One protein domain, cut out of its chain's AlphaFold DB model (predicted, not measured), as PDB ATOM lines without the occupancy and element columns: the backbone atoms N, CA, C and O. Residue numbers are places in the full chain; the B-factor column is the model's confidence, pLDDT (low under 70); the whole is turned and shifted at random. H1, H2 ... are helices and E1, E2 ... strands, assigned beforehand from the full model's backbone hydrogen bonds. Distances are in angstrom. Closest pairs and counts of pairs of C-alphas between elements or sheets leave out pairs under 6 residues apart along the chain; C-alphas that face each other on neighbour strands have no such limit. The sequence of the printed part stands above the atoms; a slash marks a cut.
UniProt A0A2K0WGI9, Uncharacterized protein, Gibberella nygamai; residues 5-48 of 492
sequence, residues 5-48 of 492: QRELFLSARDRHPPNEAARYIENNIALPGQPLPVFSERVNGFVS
ATOM      1  N   GLN A   5     215.171 173.595 158.138       82.00
ATOM      2  CA  GLN A   5     215.650 173.300 159.493       82.00
ATOM      3  C   GLN A   5     217.169 173.438 159.578       82.00
ATOM      4  O   GLN A   5     217.698 173.967 160.557       82.00
ATOM      5  N   ARG A   6     217.874 173.040 158.519       84.12
ATOM      6  CA  ARG A   6     219.323 173.194 158.422       84.12
ATOM      7  C   ARG A   6     219.742 174.658 158.370       84.12
ATOM      8  O   ARG A   6     220.705 175.033 159.029       84.12
ATOM      9  N   GLU A   7     219.054 175.489 157.591       84.06
ATOM     10  CA  GLU A   7     219.372 176.923 157.528       84.06
ATOM     11  C   GLU A   7     219.150 177.607 158.877       84.06
ATOM     12  O   GLU A   7     220.014 178.358 159.332       84.06
ATOM     13  N   LEU A   8     218.050 177.271 159.558       85.38
ATOM     14  CA  LEU A   8     217.797 177.728 160.921       85.38
ATOM     15  C   LEU A   8     218.930 177.303 161.861       85.38
ATOM     16  O   LEU A   8     219.501 178.163 162.528       85.38
ATOM     17  N   PHE A   9     219.330 176.030 161.845       85.38
ATOM     18  CA  PHE A   9     220.443 175.531 162.657       85.38
ATOM     19  C   PHE A   9     221.757 176.277 162.372       85.38
ATOM     20  O   PHE A   9     222.413 176.779 163.283       85.38
ATOM     21  N   LEU A  10     222.144 176.407 161.099       84.56
ATOM     22  CA  LEU A  10     223.398 177.059 160.710       84.56
ATOM     23  C   LEU A  10     223.418 178.564 160.990       84.56
ATOM     24  O   LEU A  10     224.508 179.123 161.133       84.56
ATOM     25  N   SER A  11     222.249 179.204 161.035       82.31
ATOM     26  CA  SER A  11     222.100 180.611 161.420       82.31
ATOM     27  C   SER A  11     222.107 180.815 162.937       82.31
ATOM     28  O   SER A  11     222.567 181.851 163.405       82.31
ATOM     29  N   ALA A  12     221.618 179.828 163.693       79.31
ATOM     30  CA  ALA A  12     221.501 179.883 165.146       79.31
ATOM     31  C   ALA A  12     222.748 179.373 165.881       79.31
ATOM     32  O   ALA A  12     222.887 179.618 167.077       79.31
ATOM     33  N   ARG A  13     223.645 178.641 165.208       75.94
ATOM     34  CA  ARG A  13     224.885 178.160 165.829       75.94
ATOM     35  C   ARG A  13     225.836 179.319 166.135       75.94
ATOM     36  O   ARG A  13     226.081 180.184 165.298       75.94
ATOM     37  N   ASP A  14     226.456 179.264 167.307       65.25
ATOM     38  CA  ASP A  14     227.368 180.313 167.775       65.25
ATOM     39  C   ASP A  14     228.716 180.340 167.034       65.25
ATOM     40  O   ASP A  14     229.435 181.341 167.074       65.25
ATOM     41  N   ARG A  15     229.109 179.229 166.392       66.12
ATOM     42  CA  ARG A  15     230.433 179.071 165.776       66.12
ATOM     43  C   ARG A  15     230.371 178.427 164.398       66.12
ATOM     44  O   ARG A  15     229.535 177.572 164.111       66.12
ATOM     45  N   HIS A  16     231.291 178.863 163.544       71.75
ATOM     46  CA  HIS A  16     231.427 178.421 162.162       71.75
ATOM     47  C   HIS A  16     232.659 177.524 161.983       71.75
ATOM     48  O   HIS A  16     233.584 177.600 162.792       71.75
ATOM     49  N   PRO A  17     232.712 176.721 160.902       75.31
ATOM     50  CA  PRO A  17     233.843 175.846 160.628       75.31
ATOM     51  C   PRO A  17     235.182 176.603 160.641       75.31
ATOM     52  O   PRO A  17     235.238 177.752 160.188       75.31
ATOM     53  N   PRO A  18     236.275 175.959 161.091       68.25
ATOM     54  CA  PRO A  18     237.553 176.623 161.354       68.25
ATOM     55  C   PRO A  18     238.290 177.083 160.090       68.25
ATOM     56  O   PRO A  18     239.251 177.842 160.183       68.25
ATOM     57  N   ASN A  19     237.890 176.612 158.905       73.44
ATOM     58  CA  ASN A  19     238.513 176.982 157.637       73.44
ATOM     59  C   ASN A  19     237.526 176.919 156.456       73.44
ATOM     60  O   ASN A  19     236.458 176.304 156.535       73.44
ATOM     61  N   GLU A  20     237.913 177.544 155.339       70.62
ATOM     62  CA  GLU A  20     237.091 177.625 154.123       70.62
ATOM     63  C   GLU A  20     236.840 176.261 153.472       70.62
ATOM     64  O   GLU A  20     235.775 176.050 152.902       70.62
ATOM     65  N   ALA A  21     237.771 175.309 153.583       71.50
ATOM     66  CA  ALA A  21     237.572 173.967 153.039       71.50
ATOM     67  C   ALA A  21     236.451 173.231 153.786       71.50
ATOM     68  O   ALA A  21     235.569 172.646 153.164       71.50
ATOM     69  N   ALA A  22     236.431 173.319 155.117       73.38
ATOM     70  CA  ALA A  22     235.384 172.733 155.936       73.38
ATOM     71  C   ALA A  22     234.028 173.397 155.666       73.38
ATOM     72  O   ALA A  22     233.022 172.705 155.517       73.38
ATOM     73  N   ARG A  23     234.011 174.726 155.505       78.38
ATOM     74  CA  ARG A  23     232.815 175.476 155.095       78.38
ATOM     75  C   ARG A  23     232.339 175.082 153.694       78.38
ATOM     76  O   ARG A  23     231.137 174.991 153.459       78.38
ATOM     77  N   TYR A  24     233.256 174.835 152.762       72.56
ATOM     78  CA  TYR A  24     232.914 174.373 151.422       72.56
ATOM     79  C   TYR A  24     232.285 172.979 151.465       72.56
ATOM     80  O   TYR A  24     231.223 172.786 150.880       72.56
ATOM     81  N   ILE A  25     232.890 172.035 152.193       76.12
ATOM     82  CA  ILE A  25     232.361 170.674 152.358       76.12
ATOM     83  C   ILE A  25     230.970 170.725 152.997       76.12
ATOM     84  O   ILE A  25     230.033 170.165 152.438       76.12
ATOM     85  N   GLU A  26     230.814 171.466 154.097       81.19
ATOM     86  CA  GLU A  26     229.535 171.642 154.791       81.19
ATOM     87  C   GLU A  26     228.435 172.149 153.849       81.19
ATOM     88  O   GLU A  26     227.308 171.667 153.891       81.19
ATOM     89  N   ASN A  27     228.732 173.108 152.973       81.06
ATOM     90  CA  ASN A  27     227.705 173.729 152.135       81.06
ATOM     91  C   ASN A  27     227.470 173.034 150.792       81.06
ATOM     92  O   ASN A  27     226.410 173.221 150.201       81.06
ATOM     93  N   ASN A  28     228.433 172.252 150.300       73.62
ATOM     94  CA  ASN A  28     228.418 171.777 148.914       73.62
ATOM     95  C   ASN A  28     228.517 170.254 148.776       73.62
ATOM     96  O   ASN A  28     228.236 169.732 147.697       73.62
ATOM     97  N   ILE A  29     228.916 169.523 149.823       73.69
ATOM     98  CA  ILE A  29     229.237 168.096 149.714       73.69
ATOM     99  C   ILE A  29     228.375 167.279 150.678       73.69
ATOM    100  O   ILE A  29     228.590 167.285 151.883       73.69
ATOM    101  N   ALA A  30     227.427 166.518 150.125       70.38
ATOM    102  CA  ALA A  30     226.632 165.526 150.853       70.38
ATOM    103  C   ALA A  30     226.963 164.100 150.392       70.38
ATOM    104  O   ALA A  30     227.187 163.864 149.196       70.38
ATOM    105  N   LEU A  31     226.896 163.135 151.314       65.56
ATOM    106  CA  LEU A  31     226.804 161.716 150.963       65.56
ATOM    107  C   LEU A  31     225.418 161.438 150.325       65.56
ATOM    108  O   LEU A  31     224.469 162.194 150.537       65.56
ATOM    109  N   PRO A  32     225.254 160.428 149.460       50.28
ATOM    110  CA  PRO A  32     223.981 160.141 148.818       50.28
ATOM    111  C   PRO A  32     222.956 159.608 149.796       50.28
ATOM    112  O   PRO A  32     223.289 158.878 150.721       50.28
ATOM    113  N   GLY A  33     221.698 159.963 149.546       64.94
ATOM    114  CA  GLY A  33     220.594 159.631 150.443       64.94
ATOM    115  C   GLY A  33     220.626 160.409 151.759       64.94
ATOM    116  O   GLY A  33     219.641 160.369 152.484       64.94
ATOM    117  N   GLN A  34     221.705 161.145 152.044       67.88
ATOM    118  CA  GLN A  34     221.853 161.933 153.256       67.88
ATOM    119  C   GLN A  34     221.731 163.434 152.970       67.88
ATOM    120  O   GLN A  34     222.112 163.901 151.886       67.88
ATOM    121  N   PRO A  35     221.191 164.202 153.930       78.31
ATOM    122  CA  PRO A  35     221.224 165.654 153.874       78.31
ATOM    123  C   PRO A  35     222.672 166.166 153.924       78.31
ATOM    124  O   PRO A  35     223.610 165.432 154.245       78.31
ATOM    125  N   LEU A  36     222.861 167.442 153.581       82.06
ATOM    126  CA  LEU A  36     224.164 168.093 153.723       82.06
ATOM    127  C   LEU A  36     224.632 167.994 155.180       82.06
ATOM    128  O   LEU A  36     223.874 168.393 156.072       82.06
ATOM    129  N   PRO A  37     225.862 167.513 155.424       84.31
ATOM    130  CA  PRO A  37     226.362 167.360 156.772       84.31
ATOM    131  C   PRO A  37     226.556 168.723 157.437       84.31
ATOM    132  O   PRO A  37     226.573 169.780 156.791       84.31
ATOM    133  N   VAL A  38     226.731 168.674 158.748       86.19
ATOM    134  CA  VAL A  38     227.066 169.817 159.588       86.19
ATOM    135  C   VAL A  38     228.435 169.565 160.202       86.19
ATOM    136  O   VAL A  38     228.748 168.448 160.617       86.19
ATOM    137  N   PHE A  39     229.283 170.586 160.227       82.88
ATOM    138  CA  PHE A  39     230.557 170.494 160.920       82.88
ATOM    139  C   PHE A  39     230.330 170.500 162.438       82.88
ATOM    140  O   PHE A  39     229.742 171.440 162.973       82.88
ATOM    141  N   SER A  40     230.836 169.476 163.124       79.31
ATOM    142  CA  SER A  40     230.858 169.389 164.583       79.31
ATOM    143  C   SER A  40     232.281 169.579 165.103       79.31
ATOM    144  O   SER A  40     233.215 168.854 164.743       79.31
ATOM    145  N   GLU A  41     232.435 170.555 166.002       71.56
ATOM    146  CA  GLU A  41     233.679 170.809 166.737       71.56
ATOM    147  C   GLU A  41     234.019 169.661 167.699       71.56
ATOM    148  O   GLU A  41     235.195 169.419 167.968       71.56
ATOM    149  N   ARG A  42     233.006 168.934 168.194       70.12
ATOM    150  CA  ARG A  42     233.169 167.844 169.167       70.12
ATOM    151  C   ARG A  42     233.948 166.681 168.567       70.12
ATOM    152  O   ARG A  42     234.865 166.154 169.194       70.12
ATOM    153  N   VAL A  43     233.606 166.299 167.339       70.56
ATOM    154  CA  VAL A  43     234.305 165.232 166.607       70.56
ATOM    155  C   VAL A  43     235.395 165.763 165.674       70.56
ATOM    156  O   VAL A  43     236.134 164.966 165.093       70.56
ATOM    157  N   ASN A  44     235.518 167.092 165.554       69.56
ATOM    158  CA  ASN A  44     236.371 167.780 164.586       69.56
ATOM    159  C   ASN A  44     236.177 167.206 163.170       69.56
ATOM    160  O   ASN A  44     237.113 166.721 162.526       69.56
ATOM    161  N   GLY A  45     234.919 167.181 162.728       74.75
ATOM    162  CA  GLY A  45     234.486 166.456 161.540       74.75
ATOM    163  C   GLY A  45     233.048 166.776 161.145       74.75
ATOM    164  O   GLY A  45     232.472 167.759 161.598       74.75
ATOM    165  N   PHE A  46     232.477 165.950 160.275       82.00
ATOM    166  CA  PHE A  46     231.140 166.146 159.720       82.00
ATOM    167  C   PHE A  46     230.170 165.120 160.296       82.00
ATOM    168  O   PHE A  46     230.457 163.923 160.259       82.00
ATOM    169  N   VAL A  47     229.038 165.595 160.809       83.75
ATOM    170  CA  VAL A  47     227.963 164.792 161.410       83.75
ATOM    171  C   VAL A  47     226.629 165.086 160.722       83.75
ATOM    172  O   VAL A  47     226.533 166.006 159.899       83.75
ATOM    173  N   SER A  48     225.601 164.289 161.017       86.31
ATOM    174  CA  SER A  48     224.249 164.559 160.524       86.31
ATOM    175  C   SER A  48     223.637 165.788 161.213       86.31
ATOM    176  O   SER A  48     224.124 166.240 162.251       86.31
TER     177      SER A  48
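What this domain is: This is residues 5 to 48 of the 492 residues of an uncharacterized protein of Gibberella nygamai (UniProt A0A2K0WGI9). H1 is set off from the rest, while H2 packs on E1 of a two-stranded hairpin, E1 and E2. The 44 printed residues include, in chain order, H1, H2, E1 and E2; the sheet, E1 - E2, is antiparallel and the class mixed, helices and strands. It is compact, radius of gyration of the C-alphas 10.0 A, spans 28 by 22 by 18 A.

How they stand to each other: H1, residues 5 to 12, is apart from H2, residues 20 to 28. In both, every O i to N i+4 pair is within hydrogen-bond range. The closest C-alphas of H2 and E1, residues 38 to 40, are those of Glu 26 and Val 38, 5.7 A. E1 and E2, residues 45 to 47, are a hairpin at 125 degrees; N 38 and O 47, 2.9 A, are within hydrogen-bond range.

Where its parts are: H1 runs 10.5 A from C-alpha 5 at (215.650, 173.300, 159.493), H2 11.7 A, E1 6.3 A, and E2 6.7 A to C-alpha 47 at (227.963, 164.792, 161.410).

The domain as a whole: The farthest C-alphas, of Asp 14 and Pro 32, are 27.9 A apart. The printed part has no cut and no long link. Residues 14 to 15, 18, 31 to 34 and 44 have pLDDT under 70.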